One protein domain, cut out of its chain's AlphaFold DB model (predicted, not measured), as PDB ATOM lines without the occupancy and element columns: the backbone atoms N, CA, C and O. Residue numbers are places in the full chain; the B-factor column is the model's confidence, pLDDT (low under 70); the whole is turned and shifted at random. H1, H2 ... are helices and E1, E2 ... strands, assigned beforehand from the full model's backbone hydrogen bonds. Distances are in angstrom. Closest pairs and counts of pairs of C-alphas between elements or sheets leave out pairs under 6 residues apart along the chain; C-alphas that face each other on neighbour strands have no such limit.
ATOM      1  N   ASN A   2     114.378  73.526  87.854       51.44
ATOM      2  CA  ASN A   2     113.561  74.346  88.753       51.44
ATOM      3  C   ASN A   2     113.735  73.856  90.198       51.44
ATOM      4  O   ASN A   2     113.672  72.657  90.467       51.44
ATOM      5  N   SER A   3     114.002  74.776  91.122       59.84
ATOM      6  CA  SER A   3     114.132  74.526  92.565       59.84
ATOM      7  C   SER A   3     112.782  74.428  93.277       59.84
ATOM      8  O   SER A   3     112.731  74.458  94.501       59.84
ATOM      9  N   ASP A   4     111.692  74.339  92.521       70.88
ATOM     10  CA  ASP A   4     110.350  74.625  93.030       70.88
ATOM     11  C   ASP A   4     109.508  73.346  93.139       70.88
ATOM     12  O   ASP A   4     108.289  73.384  93.220       70.88
ATOM     13  N   PHE A   5     110.151  72.175  93.156       76.94
ATOM     14  CA  PHE A   5     109.442  70.905  93.335       76.94
ATOM     15  C   PHE A   5     108.887  70.738  94.755       76.94
ATOM     16  O   PHE A   5     107.909  70.016  94.949       76.94
ATOM     17  N   PHE A   6     109.509  71.378  95.751       80.75
ATOM     18  CA  PHE A   6     109.118  71.309  97.157       80.75
ATOM     19  C   PHE A   6     109.135  72.686  97.817       80.75
ATOM     20  O   PHE A   6     109.938  73.547  97.477       80.75
ATOM     21  N   ASN A   7     108.321  72.851  98.860       83.69
ATOM     22  CA  ASN A   7     108.491  73.951  99.805       83.69
ATOM     23  C   ASN A   7     109.705  73.663 100.724       83.69
ATOM     24  O   ASN A   7     110.192  72.531 100.807       83.69
ATOM     25  N   LEU A   8     110.168  74.659 101.483       87.75
ATOM     26  CA  LEU A   8     111.239  74.547 102.476       87.75
ATOM     27  C   LEU A   8     111.070  73.316 103.387       87.75
ATOM     28  O   LEU A   8     112.039  72.612 103.661       87.75
ATOM     29  N   ALA A   9     109.836  73.005 103.800       87.06
ATOM     30  CA  ALA A   9     109.521  71.810 104.584       87.06
ATOM     31  C   ALA A   9     109.884  70.496 103.859       87.06
ATOM     32  O   ALA A   9     110.429  69.583 104.479       87.06
ATOM     33  N   GLY A  10     109.634  70.396 102.550       86.75
ATOM     34  CA  GLY A  10     110.018  69.233 101.750       86.75
ATOM     35  C   GLY A  10     111.536  69.097 101.620       86.75
ATOM     36  O   GLY A  10     112.068  68.000 101.791       86.75
ATOM     37  N   TYR A  11     112.261  70.205 101.445       90.00
ATOM     38  CA  TYR A  11     113.729  70.189 101.443       90.00
ATOM     39  C   TYR A  11     114.325  69.801 102.800       90.00
ATOM     40  O   TYR A  11     115.232  68.967 102.857       90.00
ATOM     41  N   ILE A  12     113.776  70.328 103.899       92.50
ATOM     42  CA  ILE A  12     114.159  69.938 105.263       92.50
ATOM     43  C   ILE A  12     113.916  68.442 105.471       92.50
ATOM     44  O   ILE A  12     114.787  67.744 105.987       92.50
ATOM     45  N   SER A  13     112.768  67.922 105.032       92.81
ATOM     46  CA  SER A  13     112.476  66.489 105.081       92.81
ATOM     47  C   SER A  13     113.551  65.666 104.368       92.81
ATOM     48  O   SER A  13     114.034  64.685 104.936       92.81
ATOM     49  N   VAL A  14     113.929  66.054 103.144       92.88
ATOM     50  CA  VAL A  14     114.948  65.343 102.355       92.88
ATOM     51  C   VAL A  14     116.303  65.343 103.048       92.88
ATOM     52  O   VAL A  14     116.945  64.298 103.166       92.88
ATOM     53  N   PHE A  15     116.707  66.495 103.578       94.38
ATOM     54  CA  PHE A  15     117.931  66.614 104.358       94.38
ATOM     55  C   PHE A  15     117.911  65.700 105.593       94.38
ATOM     56  O   PHE A  15     118.849  64.934 105.816       94.38
ATOM     57  N   LEU A  16     116.826  65.730 106.373       93.56
ATOM     58  CA  LEU A  16     116.707  64.962 107.611       93.56
ATOM     59  C   LEU A  16     116.784  63.455 107.372       93.56
ATOM     60  O   LEU A  16     117.529  62.771 108.076       93.56
ATOM     61  N   TRP A  17     116.058  62.922 106.384       94.00
ATOM     62  CA  TRP A  17     116.151  61.490 106.109       94.00
ATOM     63  C   TRP A  17     117.484  61.109 105.460       94.00
ATOM     64  O   TRP A  17     117.947  59.996 105.689       94.00
ATOM     65  N   GLY A  18     118.151  62.021 104.741       94.31
ATOM     66  CA  GLY A  18     119.515  61.825 104.237       94.31
ATOM     67  C   GLY A  18     120.567  61.677 105.347       94.31
ATOM     68  O   GLY A  18     121.538  60.937 105.184       94.31
ATOM     69  N   VAL A  19     120.355  62.299 106.513       95.00
ATOM     70  CA  VAL A  19     121.232  62.159 107.693       95.00
ATOM     71  C   VAL A  19     121.074  60.797 108.386       95.00
ATOM     72  O   VAL A  19     122.037  60.269 108.944       95.00
ATOM     73  N   VAL A  20     119.889  60.183 108.337       94.81
ATOM     74  CA  VAL A  20     119.598  58.881 108.977       94.81
ATOM     75  C   VAL A  20     120.578  57.764 108.574       94.81
ATOM     76  O   VAL A  20     121.173  57.162 109.475       94.81
ATOM     77  N   PRO A  21     120.823  57.469 107.280       94.25
ATOM     78  CA  PRO A  21     121.779  56.435 106.890       94.25
ATOM     79  C   PRO A  21     123.214  56.782 107.307       94.25
ATOM     80  O   PRO A  21     123.956  55.882 107.689       94.25
ATOM     81  N   ILE A  22     123.597  58.065 107.324       94.12
ATOM     82  CA  ILE A  22     124.918  58.501 107.805       94.12
ATOM     83  C   ILE A  22     125.094  58.117 109.280       94.12
ATOM     84  O   ILE A  22     126.119  57.548 109.658       94.12
ATOM     85  N   LEU A  23     124.076  58.344 110.115       93.00
ATOM     86  CA  LEU A  23     124.102  57.937 111.523       93.00
ATOM     87  C   LEU A  23     124.213  56.419 111.694       93.00
ATOM     88  O   LEU A  23     124.899  55.956 112.607       93.00
ATOM     89  N   TRP A  24     123.583  55.632 110.821       91.75
ATOM     90  CA  TRP A  24     123.720  54.174 110.848       91.75
ATOM     91  C   TRP A  24     125.094  53.689 110.380       91.75
ATOM     92  O   TRP A  24     125.615  52.733 110.951       91.75
ATOM     93  N   VAL A  25     125.724  54.366 109.417       93.31
ATOM     94  CA  VAL A  25     127.121  54.100 109.037       93.31
ATOM     95  C   VAL A  25     128.058  54.411 110.206       93.31
ATOM     96  O   VAL A  25     128.898  53.587 110.561       93.31
ATOM     97  N   ILE A  26     127.867  55.548 110.883       92.38
ATOM     98  CA  ILE A  26     128.627  55.891 112.095       92.38
ATOM     99  C   ILE A  26     128.416  54.832 113.183       92.38
ATOM    100  O   ILE A  26     129.377  54.421 113.834       92.38
ATOM    101  N   TYR A  27     127.184  54.360 113.378       90.94
ATOM    102  CA  TYR A  27     126.878  53.268 114.301       90.94
ATOM    103  C   TYR A  27     127.609  51.969 113.926       90.94
ATOM    104  O   TYR A  27     128.164  51.304 114.801       90.94
ATOM    105  N   ALA A  28     127.663  51.621 112.638       89.00
ATOM    106  CA  ALA A  28     128.372  50.435 112.166       89.00
ATOM    107  C   ALA A  28     129.883  50.504 112.455       89.00
ATOM    108  O   ALA A  28     130.469  49.495 112.842       89.00
ATOM    109  N   ILE A  29     130.492  51.691 112.339       91.88
ATOM    110  CA  ILE A  29     131.925  51.918 112.594       91.88
ATOM    111  C   ILE A  29     132.233  52.001 114.098       91.88
ATOM    112  O   ILE A  29     133.173  51.383 114.586       91.88
ATOM    113  N   THR A  30     131.455  52.784 114.849       86.69
ATOM    114  CA  THR A  30     131.743  53.102 116.265       86.69
ATOM    115  C   THR A  30     131.181  52.078 117.254       86.69
ATOM    116  O   THR A  30     131.548  52.089 118.433       86.69
ATOM    117  N   GLY A  31     130.307  51.183 116.791       81.25
ATOM    118  CA  GLY A  31     129.688  50.142 117.596       81.25
ATOM    119  C   GLY A  31     128.480  50.614 118.421       81.25
ATOM    120  O   GLY A  31     127.983  51.732 118.264       81.25
ATOM    121  N   PRO A  32     127.968  49.746 119.315       78.44
ATOM    122  CA  PRO A  32     126.700  49.975 119.999       78.44
ATOM    123  C   PRO A  32     126.762  51.156 120.980       78.44
ATOM    124  O   PRO A  32     127.516  51.134 121.957       78.44
ATOM    125  N   ARG A  33     125.918  52.171 120.750       81.00
ATOM    126  CA  ARG A  33     125.777  53.374 121.591       81.00
ATOM    127  C   ARG A  33     124.313  53.675 121.878       81.00
ATOM    128  O   ARG A  33     123.498  53.700 120.961       81.00
ATOM    129  N   ARG A  34     124.003  53.977 123.147       78.94
ATOM    130  CA  ARG A  34     122.626  54.093 123.679       78.94
ATOM    131  C   ARG A  34     121.719  55.077 122.951       78.94
ATOM    132  O   ARG A  34     120.509  54.924 123.029       78.94
ATOM    133  N   TRP A  35     122.290  56.060 122.267       85.31
ATOM    134  CA  TRP A  35     121.554  57.195 121.723       85.31
ATOM    135  C   TRP A  35     121.565  57.276 120.192       85.31
ATOM    136  O   TRP A  35     120.673  57.908 119.641       85.31
ATOM    137  N   LEU A  36     122.500  56.618 119.490       88.88
ATOM    138  CA  LEU A  36     122.641  56.771 118.032       88.88
ATOM    139  C   LEU A  36     121.437  56.216 117.255       88.88
ATOM    140  O   LEU A  36     120.832  56.943 116.470       88.88
ATOM    141  N   CYS A  37     121.062  54.952 117.485       90.12
ATOM    142  CA  CYS A  37     119.916  54.343 116.800       90.12
ATOM    143  C   CYS A  37     118.580  55.028 117.155       90.12
ATOM    144  O   CYS A  37     117.826  55.329 116.228       90.12
ATOM    145  N   PRO A  38     118.284  55.349 118.436       91.62
ATOM    146  CA  PRO A  38     117.087  56.116 118.785       91.62
ATOM    147  C   PRO A  38     117.053  57.516 118.165       91.62
ATOM    148  O   PRO A  38     116.008  57.935 117.682       91.62
ATOM    149  N   MET A  39     118.183  58.230 118.128       92.88
ATOM    150  CA  MET A  39     118.255  59.557 117.512       92.88
ATOM    151  C   MET A  39     117.986  59.492 116.004       92.88
ATOM    152  O   MET A  39     117.223  60.304 115.489       92.88
ATOM    153  N   ALA A  40     118.548  58.502 115.305       93.75
ATOM    154  CA  ALA A  40     118.281  58.285 113.884       93.75
ATOM    155  C   ALA A  40     116.793  57.983 113.614       93.75
ATOM    156  O   ALA A  40     116.211  58.533 112.681       93.75
ATOM    157  N   LEU A  41     116.152  57.171 114.464       95.38
ATOM    158  CA  LEU A  41     114.712  56.915 114.384       95.38
ATOM    159  C   LEU A  41     113.892  58.193 114.623       95.38
ATOM    160  O   LEU A  41     112.964  58.471 113.867       95.38
ATOM    161  N   MET A  42     114.250  58.992 115.631       95.56
ATOM    162  CA  MET A  42     113.579  60.266 115.906       95.56
ATOM    163  C   MET A  42     113.697  61.237 114.727       95.56
ATOM    164  O   MET A  42     112.702  61.851 114.352       95.56
ATOM    165  N   LEU A  43     114.868  61.334 114.092       95.56
ATOM    166  CA  LEU A  43     115.053  62.154 112.890       95.56
ATOM    167  C   LEU A  43     114.185  61.670 111.722       95.56
ATOM    168  O   LEU A  43     113.587  62.498 111.041       95.56
ATOM    169  N   ALA A  44     114.053  60.355 111.522       95.38
ATOM    170  CA  ALA A  44     113.161  59.798 110.502       95.38
ATOM    171  C   ALA A  44     111.680  60.128 110.782       95.38
ATOM    172  O   ALA A  44     110.937  60.468 109.862       95.38
ATOM    173  N   ILE A  45     111.254  60.083 112.051       96.31
ATOM    174  CA  ILE A  45     109.896  60.471 112.465       96.31
ATOM    175  C   ILE A  45     109.660  61.967 112.221       96.31
ATOM    176  O   ILE A  45     108.626  62.344 111.678       96.31
ATOM    177  N   VAL A  46     110.616  62.828 112.571       96.12
ATOM    178  CA  VAL A  46     110.515  64.274 112.314       96.12
ATOM    179  C   VAL A  46     110.473  64.558 110.809       96.12
ATOM    180  O   VAL A  46     109.619  65.322 110.358       96.12
ATOM    181  N   ALA A  47     111.313  63.887 110.011       94.75
ATOM    182  CA  ALA A  47     111.275  63.977 108.551       94.75
ATOM    183  C   ALA A  47     109.895  63.597 107.993       94.75
ATOM    184  O   ALA A  47     109.394  64.263 107.093       94.75
ATOM    185  N   PHE A  48     109.237  62.582 108.564       95.19
ATOM    186  CA  PHE A  48     107.892  62.175 108.153       95.19
ATOM    187  C   PHE A  48     106.852  63.281 108.338       95.19
ATOM    188  O   PHE A  48     106.025  63.485 107.451       95.19
ATOM    189  N   PHE A  49     106.894  64.009 109.458       94.75
ATOM    190  CA  PHE A  49     105.974  65.125 109.686       94.75
ATOM    191  C   PHE A  49     106.188  66.253 108.673       94.75
ATOM    192  O   PHE A  49     105.212  66.739 108.102       94.75
ATOM    193  N   PHE A  50     107.442  66.609 108.381       92.56
ATOM    194  CA  PHE A  50     107.758  67.612 107.360       92.56
ATOM    195  C   PHE A  50     107.366  67.163 105.947       92.56
ATOM    196  O   PHE A  50     106.777  67.945 105.203       92.56
ATOM    197  N   ALA A  51     107.616  65.899 105.590       90.50
ATOM    198  CA  ALA A  51     107.190  65.329 104.313       90.50
ATOM    199  C   ALA A  51     105.667  65.352 104.168       90.50
ATOM    200  O   ALA A  51     105.147  65.747 103.131       90.50
ATOM    201  N   ARG A  52     104.945  64.958 105.224       91.50
ATOM    202  CA  ARG A  52     103.482  64.950 105.226       91.50
ATOM    203  C   ARG A  52     102.923  66.361 105.083       91.50
ATOM    204  O   ARG A  52     102.016  66.547 104.285       91.50
ATOM    205  N   HIS A  53     103.487  67.328 105.802       89.50
ATOM    206  CA  HIS A  53     103.107  68.734 105.691       89.50
ATOM    207  C   HIS A  53     103.356  69.292 104.281       89.50
ATOM    208  O   HIS A  53     102.487  69.952 103.722       89.50
ATOM    209  N   ASN A  54     104.508  68.988 103.676       87.94
ATOM    210  CA  ASN A  54     104.815  69.383 102.298       87.94
ATOM    211  C   ASN A  54     103.841  68.759 101.285       87.94
ATOM    212  O   ASN A  54     103.358  69.438 100.384       87.94
ATOM    213  N   SER A  55     103.523  67.477 101.457       85.94
ATOM    214  CA  SER A  55     102.584  66.765 100.591       85.94
ATOM    215  C   SER A  55     101.185  67.392 100.647       85.94
ATOM    216  O   SER A  55     100.610  67.718  99.610       85.94
ATOM    217  N   THR A  56     100.659  67.650 101.853       82.69
ATOM    218  CA  THR A  56      99.302  68.196 102.026       82.69
ATOM    219  C   THR A  56      99.182  69.662 101.638       82.69
ATOM    220  O   THR A  56      98.184  70.032 101.029       82.69
ATOM    221  N   ASN A  57     100.178  70.483 101.979       82.06
ATOM    222  CA  ASN A  57     100.060  71.943 101.918       82.06
ATOM    223  C   ASN A  57     100.795  72.572 100.732       82.06
ATOM    224  O   ASN A  57     100.777  73.790 100.595       82.06
ATOM    225  N   TYR A  58     101.488  71.782  99.913       81.69
ATOM    226  CA  TYR A  58     102.188  72.287  98.735       81.69
ATOM    227  C   TYR A  58     101.915  71.405  97.522       81.69
ATOM    228  O   TYR A  58     101.230  71.836  96.604       81.69
ATOM    229  N   VAL A  59     102.359  70.145  97.546       80.06
ATOM    230  CA  VAL A  59     102.318  69.270  96.359       80.06
ATOM    231  C   VAL A  59     100.884  68.978  95.902       80.06
ATOM    232  O   VAL A  59     100.603  69.018  94.710       80.06
ATOM    233  N   ASN A  60      99.953  68.749  96.833       80.88
ATOM    234  CA  ASN A  60      98.539  68.535  96.497       80.88
ATOM    235  C   ASN A  60      97.818  69.790  95.975       80.88
ATOM    236  O   ASN A  60      96.717  69.669  95.441       80.88
ATOM    237  N   LEU A  61      98.409  70.973  96.148       79.50
ATOM    238  CA  LEU A  61      97.860  72.246  95.679       79.50
ATOM    239  C   LEU A  61      98.425  72.668  94.316       79.50
ATOM    240  O   LEU A  61      97.976  73.675  93.766       79.50
ATOM    241  N   ILE A  62      99.394  71.920  93.772       78.12
ATOM    242  CA  ILE A  62      99.969  72.206  92.457       78.12
ATOM    243  C   ILE A  62      98.906  71.933  91.390       78.12
ATOM    244  O   ILE A  62      98.313  70.854  91.335       78.12
ATOM    245  N   GLN A  63      98.671  72.918  90.531       76.56
ATOM    246  CA  GLN A  63      97.783  72.805  89.384       76.56
ATOM    247  C   GLN A  63      98.607  72.822  88.092       76.56
ATOM    248  O   GLN A  63      99.582  73.573  88.004       76.56
ATOM    249  N   PRO A  64      98.240  72.006  87.087       75.19
ATOM    250  CA  PRO A  64      98.899  72.056  85.791       75.19
ATOM    251  C   PRO A  64      98.659  73.421  85.139       75.19
ATOM    252  O   PRO A  64      97.526  73.914  85.129       75.19
ATOM    253  N   ASP A  65      99.714  74.016  84.591       71.50
ATOM    254  CA  ASP A  65      99.624  75.215  83.770       71.50
ATOM    255  C   ASP A  65      98.926  74.868  82.460       71.50
ATOM    256  O   ASP A  65      99.454  74.149  81.618       71.50
ATOM    257  N   ARG A  66      97.694  75.355  82.321       65.88
ATOM    258  CA  ARG A  66      96.856  75.152  81.134       65.88
ATOM    259  C   ARG A  66      96.654  76.442  80.356       65.88
ATOM    260  O   ARG A  66      95.733  76.529  79.548       65.88
ATOM    261  N   SER A  67      97.470  77.462  80.615       72.56
ATOM    262  CA  SER A  67      97.371  78.756  79.937       72.56
ATOM    263  C   SER A  67      97.481  78.618  78.414       72.56
ATOM    264  O   SER A  67      96.668  79.195  77.691       72.56
ATOM    265  N   GLU A  68      98.395  77.776  77.924       67.38
ATOM    266  CA  GLU A  68      98.559  77.495  76.491       67.38
ATOM    267  C   GLU A  68      97.370  76.724  75.894       67.38
ATOM    268  O   GLU A  68      96.889  77.066  74.813       67.38
ATOM    269  N   GLU A  69      96.828  75.733  76.612       65.69
ATOM    270  CA  GLU A  69      95.651  74.973  76.167       65.69
ATOM    271  C   GLU A  69      94.391  75.844  76.102       65.69
ATOM    272  O   GLU A  69      93.582  75.717  75.179       65.69
ATOM    273  N   ILE A  70      94.223  76.749  77.072       72.75
ATOM    274  CA  ILE A  70      93.114  77.707  77.112       72.75
ATOM    275  C   ILE A  70      93.244  78.705  75.957       72.75
ATOM    276  O   ILE A  70      92.255  78.955  75.270       72.75
ATOM    277  N   ALA A  71      94.445  79.230  75.697       74.25
ATOM    278  CA  ALA A  71      94.690  80.145  74.584       74.25
ATOM    279  C   ALA A  71      94.452  79.470  73.221       74.25
ATOM    280  O   ALA A  71      93.815  80.053  72.344       74.25
ATOM    281  N   ALA A  72      94.889  78.217  73.050       72.88
ATOM    282  CA  ALA A  72      94.639  77.442  71.835       72.88
ATOM    283  C   ALA A  72      93.139  77.167  71.618       72.88
ATOM    284  O   ALA A  72      92.652  77.250  70.490       72.88
ATOM    285  N   GLN A  73      92.386  76.884  72.687       68.56
ATOM    286  CA  GLN A  73      90.930  76.709  72.609       68.56
ATOM    287  C   GLN A  73      90.205  78.012  72.289       68.56
ATOM    288  O   GLN A  73      89.318  78.009  71.441       68.56
ATOM    289  N   GLN A  74      90.606  79.125  72.899       76.50
ATOM    290  CA  GLN A  74      90.050  80.440  72.580       76.50
ATOM    291  C   GLN A  74      90.317  80.814  71.118       76.50
ATOM    292  O   GLN A  74      89.393  81.239  70.431       76.50
ATOM    293  N   ALA A  75      91.521  80.554  70.604       77.69
ATOM    294  CA  ALA A  75      91.846  80.780  69.198       77.69
ATOM    295  C   ALA A  75      91.005  79.906  68.247       77.69
ATOM    296  O   ALA A  75      90.547  80.382  67.209       77.69
ATOM    297  N   LEU A  76      90.758  78.638  68.599       76.00
ATOM    298  CA  LEU A  76      89.874  77.751  67.832       76.00
ATOM    299  C   LEU A  76      88.412  78.215  67.871       76.00
ATOM    300  O   LEU A  76      87.737  78.217  66.840       76.00
ATOM    301  N   GLU A  77      87.918  78.637  69.036       72.75
ATOM    302  CA  GLU A  77      86.570  79.185  69.186       72.75
ATOM    303  C   GLU A  77      86.406  80.481  68.383       72.75
ATOM    304  O   GLU A  77      85.420  80.633  67.663       72.75
ATOM    305  N   GLU A  78      87.375  81.392  68.438       77.25
ATOM    306  CA  GLU A  78      87.377  82.632  67.659       77.25
ATOM    307  C   GLU A  78      87.431  82.365  66.154       77.25
ATOM    308  O   GLU A  78      86.617  82.921  65.415       77.25
ATOM    309  N   ALA A  79      88.294  81.449  65.702       78.38
ATOM    310  CA  ALA A  79      88.366  81.039  64.301       78.38
ATOM    311  C   ALA A  79      87.051  80.404  63.821       78.38
ATOM    312  O   ALA A  79      86.582  80.704  62.722       78.38
ATOM    313  N   SER A  80      86.407  79.575  64.652       73.50
ATOM    314  CA  SER A  80      85.103  78.983  64.330       73.50
ATOM    315  C   SER A  80      83.995  80.039  64.251       73.50
ATOM    316  O   SER A  80      83.199  80.035  63.312       73.50
ATOM    317  N   ARG A  81      83.977  81.010  65.177       70.31
ATOM    318  CA  ARG A  81      83.033  82.137  65.158       70.31
ATOM    319  C   ARG A  81      83.246  83.020  63.935       70.31
ATOM    320  O   ARG A  81      82.268  83.494  63.364       70.31
ATOM    321  N   GLN A  82      84.495  83.243  63.538       75.56
ATOM    322  CA  GLN A  82      84.825  84.032  62.359       75.56
ATOM    323  C   GLN A  82      84.419  83.307  61.071       75.56
ATOM    324  O   GLN A  82      83.718  83.896  60.258       75.56
ATOM    325  N   ALA A  83      84.711  82.010  60.941       73.56
ATOM    326  CA  ALA A  83      84.267  81.203  59.803       73.56
ATOM    327  C   ALA A  83      82.734  81.162  59.669       73.56
ATOM    328  O   ALA A  83      82.202  81.247  58.562       73.56
ATOM    329  N   ILE A  84      82.008  81.096  60.793       65.62
ATOM    330  CA  ILE A  84      80.542  81.174  60.796       65.62
ATOM    331  C   ILE A  84      80.073  82.556  60.321       65.62
ATOM    332  O   ILE A  84      79.203  82.623  59.455       65.62
ATOM    333  N   LYS A  85      80.656  83.654  60.821       66.38
ATOM    334  CA  LYS A  85      80.329  85.016  60.355       66.38
ATOM    335  C   LYS A  85      80.593  85.195  58.857       66.38
ATOM    336  O   LYS A  85      79.749  85.761  58.167       66.38
ATOM    337  N   ASP A  86      81.704  84.661  58.360       65.81
ATOM    338  CA  ASP A  86      82.082  84.743  56.948       65.81
ATOM    339  C   ASP A  86      81.162  83.893  56.055       65.81
ATOM    340  O   ASP A  86      80.825  84.307  54.945       65.81
ATOM    341  N   SER A  87      80.687  82.739  56.546       63.28
ATOM    342  CA  SER A  87      79.658  81.946  55.858       63.28
ATOM    343  C   SER A  87      78.293  82.649  55.848       63.28
ATOM    344  O   SER A  87      77.632  82.693  54.812       63.28
ATOM    345  N   ARG A  88      77.915  83.304  56.958       54.12
ATOM    346  CA  ARG A  88      76.670  84.079  57.078       54.12
ATOM    347  C   ARG A  88      76.637  85.289  56.154       54.12
ATOM    348  O   ARG A  88      75.594  85.585  55.581       54.12
ATOM    349  N   GLY A  89      77.773  85.964  55.972       52.94
ATOM    350  CA  GLY A  89      77.890  87.116  55.076       52.94
ATOM    351  C   GLY A  89      77.658  86.793  53.595       52.94
ATOM    352  O   GLY A  89      77.547  87.715  52.791       52.94
ATOM    353  N   LYS A  90      77.591  85.506  53.224       52.50
ATOM    354  CA  LYS A  90      77.412  85.065  51.836       52.50
ATOM    355  C   LYS A  90      75.977  84.643  51.493       52.50
ATOM    356  O   LYS A  90      75.621  84.748  50.324       52.50
ATOM    357  N   TYR A 118      73.920  75.149  63.465       54.75
ATOM    358  CA  TYR A 118      75.297  75.655  63.522       54.75
ATOM    359  C   TYR A 118      75.691  76.094  64.940       54.75
ATOM    360  O   TYR A 118      76.782  75.771  65.411       54.75
ATOM    361  N   MET A 119      74.782  76.745  65.674       55.19
ATOM    362  CA  MET A 119      74.983  77.088  67.092       55.19
ATOM    363  C   MET A 119      75.041  75.841  67.987       55.19
ATOM    364  O   MET A 119      75.889  75.742  68.879       55.19
ATOM    365  N   ASP A 120      74.183  74.852  67.729       55.72
ATOM    366  CA  ASP A 120      74.239  73.569  68.427       55.72
ATOM    367  C   ASP A 120      75.444  72.720  67.992       55.72
ATOM    368  O   ASP A 120      75.899  71.891  68.776       55.72
ATOM    369  N   GLN A 121      76.018  72.934  66.801       53.12
ATOM    370  CA  GLN A 121      77.297  72.337  66.398       53.12
ATOM    371  C   GLN A 121      78.471  72.902  67.201       53.12
ATOM    372  O   GLN A 121      79.280  72.110  67.676       53.12
ATOM    373  N   VAL A 122      78.522  74.219  67.434       51.69
ATOM    374  CA  VAL A 122      79.544  74.852  68.296       51.69
ATOM    375  C   VAL A 122      79.424  74.369  69.749       51.69
ATOM    376  O   VAL A 122      80.432  74.099  70.398       51.69
ATOM    377  N   ASN A 123      78.202  74.151  70.249       50.94
ATOM    378  CA  ASN A 123      77.987  73.521  71.561       50.94
ATOM    379  C   ASN A 123      78.269  72.003  71.575       50.94
ATOM    380  O   ASN A 123      78.488  71.430  72.644       50.94
ATOM    381  N   LYS A 124      78.266  71.333  70.412       47.56
ATOM    382  CA  LYS A 124      78.608  69.905  70.251       47.56
ATOM    383  C   LYS A 124      80.091  69.656  69.994       47.56
ATOM    384  O   LYS A 124      80.524  68.516  70.175       47.56
ATOM    385  N   THR A 125      80.881  70.667  69.628       47.84
ATOM    386  CA  THR A 125      82.348  70.606  69.690       47.84
ATOM    387  C   THR A 125      82.773  70.522  71.150       47.84
ATOM    388  O   THR A 125      82.979  71.518  71.826       47.84
ATOM    389  N   ALA A 171      94.492  79.062 100.048       54.25
ATOM    390  CA  ALA A 171      95.784  78.607  99.538       54.25
ATOM    391  C   ALA A 171      95.946  78.927  98.040       54.25
ATOM    392  O   ALA A 171      95.273  78.351  97.186       54.25
ATOM    393  N   VAL A 172      96.860  79.850  97.721       57.56
ATOM    394  CA  VAL A 172      97.183  80.252  96.341       57.56
ATOM    395  C   VAL A 172      97.661  79.026  95.542       57.56
ATOM    396  O   VAL A 172      98.638  78.390  95.952       57.56
ATOM    397  N   PRO A 173      97.012  78.675  94.415       63.84
ATOM    398  CA  PRO A 173      97.411  77.524  93.614       63.84
ATOM    399  C   PRO A 173      98.783  77.768  92.980       63.84
ATOM    400  O   PRO A 173      99.018  78.800  92.350       63.84
ATOM    401  N   VAL A 174      99.692  76.806  93.140       68.38
ATOM    402  CA  VAL A 174     101.014  76.835  92.503       68.38
ATOM    403  C   VAL A 174     100.862  76.251  91.104       68.38
ATOM    404  O   VAL A 174     100.466  75.098  90.957       68.38
ATOM    405  N   VAL A 175     101.137  77.048  90.078       74.81
ATOM    406  CA  VAL A 175     100.959  76.651  88.678       74.81
ATOM    407  C   VAL A 175     102.291  76.151  88.119       74.81
ATOM    408  O   VAL A 175     103.299  76.846  88.229       74.81
ATOM    409  N   MET A 176     102.314  74.937  87.561       78.62
ATOM    410  CA  MET A 176     103.520  74.319  86.988       78.62
ATOM    411  C   MET A 176     103.197  73.533  85.716       78.62
ATOM    412  O   MET A 176     102.095  73.008  85.578       78.62
ATOM    413  N   MET A 177     104.171  73.388  84.814       79.81
ATOM    414  CA  MET A 177     104.041  72.544  83.617       79.81
ATOM    415  C   MET A 177     103.706  71.087  83.985       79.81
ATOM    416  O   MET A 177     104.127  70.597  85.034       79.81
ATOM    417  N   GLU A 178     102.979  70.371  83.121       78.06
ATOM    418  CA  GLU A 178     102.520  69.000  83.415       78.06
ATOM    419  C   GLU A 178     103.671  68.020  83.704       78.06
ATOM    420  O   GLU A 178     103.559  67.171  84.594       78.06
ATOM    421  N   GLU A 179     104.799  68.161  83.001       80.38
ATOM    422  CA  GLU A 179     106.002  67.350  83.230       80.38
ATOM    423  C   GLU A 179     106.600  67.591  84.626       80.38
ATOM    424  O   GLU A 179     106.919  66.638  85.349       80.38
ATOM    425  N   ASP A 180     106.686  68.859  85.037       81.62
ATOM    426  CA  ASP A 180     107.197  69.270  86.347       81.62
ATOM    427  C   ASP A 180     106.245  68.839  87.477       81.62
ATOM    428  O   ASP A 180     106.701  68.375  88.525       81.62
ATOM    429  N   LEU A 181     104.925  68.889  87.249       82.19
ATOM    430  CA  LEU A 181     103.899  68.385  88.171       82.19
ATOM    431  C   LEU A 181     104.033  66.872  88.381       82.19
ATOM    432  O   LEU A 181     104.037  66.384  89.519       82.19
ATOM    433  N   ALA A 182     104.172  66.108  87.294       83.88
ATOM    434  CA  ALA A 182     104.354  64.661  87.369       83.88
ATOM    435  C   ALA A 182     105.647  64.305  88.123       83.88
ATOM    436  O   ALA A 182     105.672  63.375  88.940       83.88
ATOM    437  N   MET A 183     106.715  65.075  87.895       85.62
ATOM    438  CA  MET A 183     107.977  64.935  88.612       85.62
ATOM    439  C   MET A 183     107.842  65.280  90.102       85.62
ATOM    440  O   MET A 183     108.323  64.503  90.933       85.62
ATOM    441  N   ALA A 184     107.143  66.361  90.463       85.94
ATOM    442  CA  ALA A 184     106.895  66.760  91.850       85.94
ATOM    443  C   ALA A 184     106.137  65.674  92.633       85.94
ATOM    444  O   ALA A 184     106.597  65.238  93.692       85.94
ATOM    445  N   HIS A 185     105.041  65.139  92.079       86.12
ATOM    446  CA  HIS A 185     104.305  64.031  92.701       86.12
ATOM    447  C   HIS A 185     105.152  62.761  92.824       86.12
ATOM    448  O   HIS A 185     105.091  62.059  93.840       86.12
ATOM    449  N   ARG A 186     105.973  62.448  91.813       88.88
ATOM    450  CA  ARG A 186     106.878  61.296  91.874       88.88
ATOM    451  C   ARG A 186     107.897  61.464  92.999       88.88
ATOM    452  O   ARG A 186     108.056  60.532  93.790       88.88
ATOM    453  N   LEU A 187     108.553  62.620  93.091       89.19
ATOM    454  CA  LEU A 187     109.537  62.924  94.131       89.19
ATOM    455  C   LEU A 187     108.908  62.921  95.529       89.19
ATOM    456  O   LEU A 187     109.483  62.327  96.438       89.19
ATOM    457  N   ASP A 188     107.717  63.498  95.700       89.56
ATOM    458  CA  ASP A 188     106.988  63.478  96.974       89.56
ATOM    459  C   ASP A 188     106.642  62.045  97.404       89.56
ATOM    460  O   ASP A 188     106.909  61.622  98.535       89.56
ATOM    461  N   SER A 189     106.151  61.231  96.461       88.75
ATOM    462  CA  SER A 189     105.840  59.826  96.723       88.75
ATOM    463  C   SER A 189     107.082  59.018  97.116       88.75
ATOM    464  O   SER A 189     107.009  58.160  98.001       88.75
ATOM    465  N   LEU A 190     108.229  59.290  96.482       92.88
ATOM    466  CA  LEU A 190     109.506  58.657  96.803       92.88
ATOM    467  C   LEU A 190     110.002  59.093  98.179       92.88
ATOM    468  O   LEU A 190     110.417  58.239  98.960       92.88
ATOM    469  N   ASN A 191     109.907  60.384  98.499       92.19
ATOM    470  CA  ASN A 191     110.265  60.935  99.801       92.19
ATOM    471  C   ASN A 191     109.484  60.228 100.927       92.19
ATOM    472  O   ASN A 191     110.077  59.619 101.820       92.19
ATOM    473  N   LEU A 192     108.151  60.181 100.830       92.50
ATOM    474  CA  LEU A 192     107.297  59.520 101.824       92.50
ATOM    475  C   LEU A 192     107.545  58.008 101.931       92.50
ATOM    476  O   LEU A 192     107.593  57.471 103.042       92.50
ATOM    477  N   LYS A 193     107.708  57.302 100.803       94.75
ATOM    478  CA  LYS A 193     108.023  55.860 100.804       94.75
ATOM    479  C   LYS A 193     109.366  55.583 101.478       94.75
ATOM    480  O   LYS A 193     109.456  54.666 102.295       94.75
ATOM    481  N   THR A 194     110.374  56.397 101.177       95.38
ATOM    482  CA  THR A 194     111.726  56.270 101.735       95.38
ATOM    483  C   THR A 194     111.706  56.495 103.239       95.38
ATOM    484  O   THR A 194     112.230  55.675 103.987       95.38
ATOM    485  N   ILE A 195     111.018  57.534 103.714       94.38
ATOM    486  CA  ILE A 195     110.905  57.809 105.149       94.38
ATOM    487  C   ILE A 195     110.183  56.677 105.886       94.38
ATOM    488  O   ILE A 195     110.654  56.233 106.930       94.38
ATOM    489  N   ARG A 196     109.072  56.154 105.345       95.56
ATOM    490  CA  ARG A 196     108.361  55.010 105.951       95.56
ATOM    491  C   ARG A 196     109.263  53.784 106.070       95.56
ATOM    492  O   ARG A 196     109.283  53.141 107.118       95.56
ATOM    493  N   PHE A 197     110.032  53.492 105.022       96.31
ATOM    494  CA  PHE A 197     111.027  52.424 105.046       96.31
ATOM    495  C   PHE A 197     112.100  52.674 106.116       96.31
ATOM    496  O   PHE A 197     112.390  51.780 106.910       96.31
ATOM    497  N   LEU A 198     112.642  53.893 106.199       95.56
ATOM    498  CA  LEU A 198     113.653  54.260 107.192       95.56
ATOM    499  C   LEU A 198     113.128  54.195 108.631       95.56
ATOM    500  O   LEU A 198     113.872  53.789 109.518       95.56
ATOM    501  N   ILE A 199     111.861  54.535 108.878       96.25
ATOM    502  CA  ILE A 199     111.230  54.367 110.196       96.25
ATOM    503  C   ILE A 199     111.140  52.880 110.554       96.25
ATOM    504  O   ILE A 199     111.557  52.490 111.644       96.25
ATOM    505  N   ALA A 200     110.644  52.040 109.638       96.19
ATOM    506  CA  ALA A 200     110.543  50.598 109.865       96.19
ATOM    507  C   ALA A 200     111.922  49.975 110.141       96.19
ATOM    508  O   ALA A 200     112.102  49.254 111.124       96.19
ATOM    509  N   LEU A 201     112.921  50.318 109.326       94.94
ATOM    510  CA  LEU A 201     114.302  49.883 109.518       94.94
ATOM    511  C   LEU A 201     114.905  50.444 110.816       94.94
ATOM    512  O   LEU A 201     115.610  49.732 111.525       94.94
ATOM    513  N   GLY A 202     114.588  51.688 111.177       93.88
ATOM    514  CA  GLY A 202     115.013  52.321 112.423       93.88
ATOM    515  C   GLY A 202     114.494  51.597 113.663       93.88
ATOM    516  O   GLY A 202     115.261  51.383 114.600       93.88
ATOM    517  N   LEU A 203     113.236  51.144 113.657       94.81
ATOM    518  CA  LEU A 203     112.676  50.318 114.733       94.81
ATOM    519  C   LEU A 203     113.437  48.995 114.882       94.81
ATOM    520  O   LEU A 203     113.808  48.617 115.995       94.81
ATOM    521  N   VAL A 204     113.733  48.325 113.761       93.25
ATOM    522  CA  VAL A 204     114.538  47.092 113.753       93.25
ATOM    523  C   VAL A 204     115.944  47.356 114.295       93.25
ATOM    524  O   VAL A 204     116.421  46.611 115.149       93.25
ATOM    525  N   MET A 205     116.593  48.440 113.862       91.69
ATOM    526  CA  MET A 205     117.934  48.818 114.313       91.69
ATOM    527  C   MET A 205     117.979  49.154 115.805       91.69
ATOM    528  O   MET A 205     118.915  48.738 116.484       91.69
ATOM    529  N   VAL A 206     116.973  49.853 116.340       91.38
ATOM    530  CA  VAL A 206     116.851  50.119 117.784       91.38
ATOM    531  C   VAL A 206     116.678  48.817 118.565       91.38
ATOM    532  O   VAL A 206     117.342  48.633 119.586       91.38
ATOM    533  N   GLY A 207     115.842  47.894 118.081       89.19
ATOM    534  CA  GLY A 207     115.689  46.569 118.684       89.19
ATOM    535  C   GLY A 207     116.992  45.764 118.662       89.19
ATOM    536  O   GLY A 207     117.402  45.206 119.678       89.19
ATOM    537  N   TYR A 208     117.696  45.763 117.533       88.25
ATOM    538  CA  TYR A 208     118.983  45.085 117.384       88.25
ATOM    539  C   TYR A 208     120.069  45.675 118.294       88.25
ATOM    540  O   TYR A 208     120.757  44.939 118.999       88.25
ATOM    541  N   ASP A 209     120.205  47.000 118.333       88.62
ATOM    542  CA  ASP A 209     121.142  47.712 119.207       88.62
ATOM    543  C   ASP A 209     120.823  47.489 120.694       88.62
ATOM    544  O   ASP A 209     121.725  47.309 121.516       88.62
ATOM    545  N   TYR A 210     119.537  47.421 121.047       86.75
ATOM    546  CA  TYR A 210     119.094  47.025 122.379       86.75
ATOM    547  C   TYR A 210     119.582  45.613 122.739       86.75
ATOM    548  O   TYR A 210     120.249  45.438 123.764       86.75
ATOM    549  N   LEU A 211     119.313  44.621 121.881       85.31
ATOM    550  CA  LEU A 211     119.740  43.232 122.086       85.31
ATOM    551  C   LEU A 211     121.267  43.115 122.155       85.31
ATOM    552  O   LEU A 211     121.788  42.401 123.008       85.31
ATOM    553  N   LYS A 212     121.993  43.878 121.328       84.50
ATOM    554  CA  LYS A 212     123.464  43.911 121.296       84.50
ATOM    555  C   LYS A 212     124.096  44.502 122.564       84.50
ATOM    556  O   LYS A 212     125.292  44.350 122.797       84.50
ATOM    557  N   ARG A 213     123.328  45.196 123.402       84.31
ATOM    558  CA  ARG A 213     123.818  45.739 124.679       84.31
ATOM    559  C   ARG A 213     123.291  45.010 125.897       84.31
ATOM    560  O   ARG A 213     123.777  45.287 126.986       84.31
ATOM    561  N   ALA A 214     122.306  44.131 125.741       80.81
ATOM    562  CA  ALA A 214     121.530  43.582 126.849       80.81
ATOM    563  C   ALA A 214     122.352  42.784 127.878       80.81
ATOM    564  O   ALA A 214     121.912  42.657 129.020       80.81
TER     565      ALA A 214
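AT A GLANCE: This is residues 2 to 90, 118 to 125 and 171 to 214 of the 386 residues of an uncharacterized protein of Rubritalea profundi (UniProt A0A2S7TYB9). Three long helices, H1, H2 and H5, make an up-and-down bundle, each running against the one before it in the chain, and at one end of it lies a tiny sheet of two strands, E1 and E2. Beyond the sheet H3 makes a long, thin arm, whose residues 68 to 76 and 85 to 90 stick out free, and short H4 lies near H3. The printed part has 141 residues with five named helices and two named strands in the order H1 H2 E1 H3 H4 E2 H5; the sheet, in the order E1 E2, is parallel, and the class is mostly helix. The whole is extended, a rod spanning 96 by 25 by 25 A, with a radius of gyration of the C-alphas of 26.1 A.

HOW THE PARTS SIT: H1, residues 8 to 30, and H2, residues 36 to 57, form a helical hairpin. They touch at a shallow tilt of 16 degrees, opposite ways; their closest C-alphas, those of Ser 13 and Ala 47, are 4.4 A apart. H5, residues 178 to 213, touches H2 at a shallow tilt of 23 degrees, opposite ways, with the C-alphas of Leu 41 and Gly 202 closest at 5.0 A. H1 touches H5 with residues 13 to 20 alone, at a shallow tilt of 32 degrees, the same way; the closest C-alphas, those of Trp 17 and Ile 195, are 6.5 A apart. E1, residues 62 to 64, and E2, residues 174 to 176, are parallel neighbours at 39 degrees, with N 63 and O 174 within hydrogen-bond range at 2.9 A and N 176 and O 63 at 3.1 A. The closest C-alphas of E1 and H5, those of Pro 64 and Glu 178, are 5.3 A apart. H3, residues 67 to 90, and H4, residues 118 to 124, are close but not clearly touching, with the C-alphas of Ser 80 and Val 122 closest at 8.0 A. H3 and H5 are apart. In H2, H4 and H5 every O i to N i+4 pair is within hydrogen-bond range; in H1 16 of 19 are, and in H3 19 of 20.

IN THESE COORDINATES: H1 begins at C-alpha 8 (111.239, 74.547, 102.476) and is 32.7 A long, and H2 is 31.6 A. H3 is 35.0 A long and ends at C-alpha 90 (77.412, 85.065, 51.836). H5, 51.9 A long, ends at C-alpha 213 (123.818, 45.739, 124.679).

THE WHOLE: The C-alphas farthest apart, those of Lys 90 and Ala 214, are 96.4 A apart. Residues 91 to 117 are not printed, with 15.2 A between C-alphas 90 and 118, nor are 126 to 170, with 33.7 A between C-alphas 125 and 171. The links H1 to H2, H2 to E1, E1 to H3 and E2 to H5 are tight. The mean pLDDT of the printed part is 81.7, and 25 residues are under 70, among them residues 84 to 90, 118 to 125 and 171 to 174.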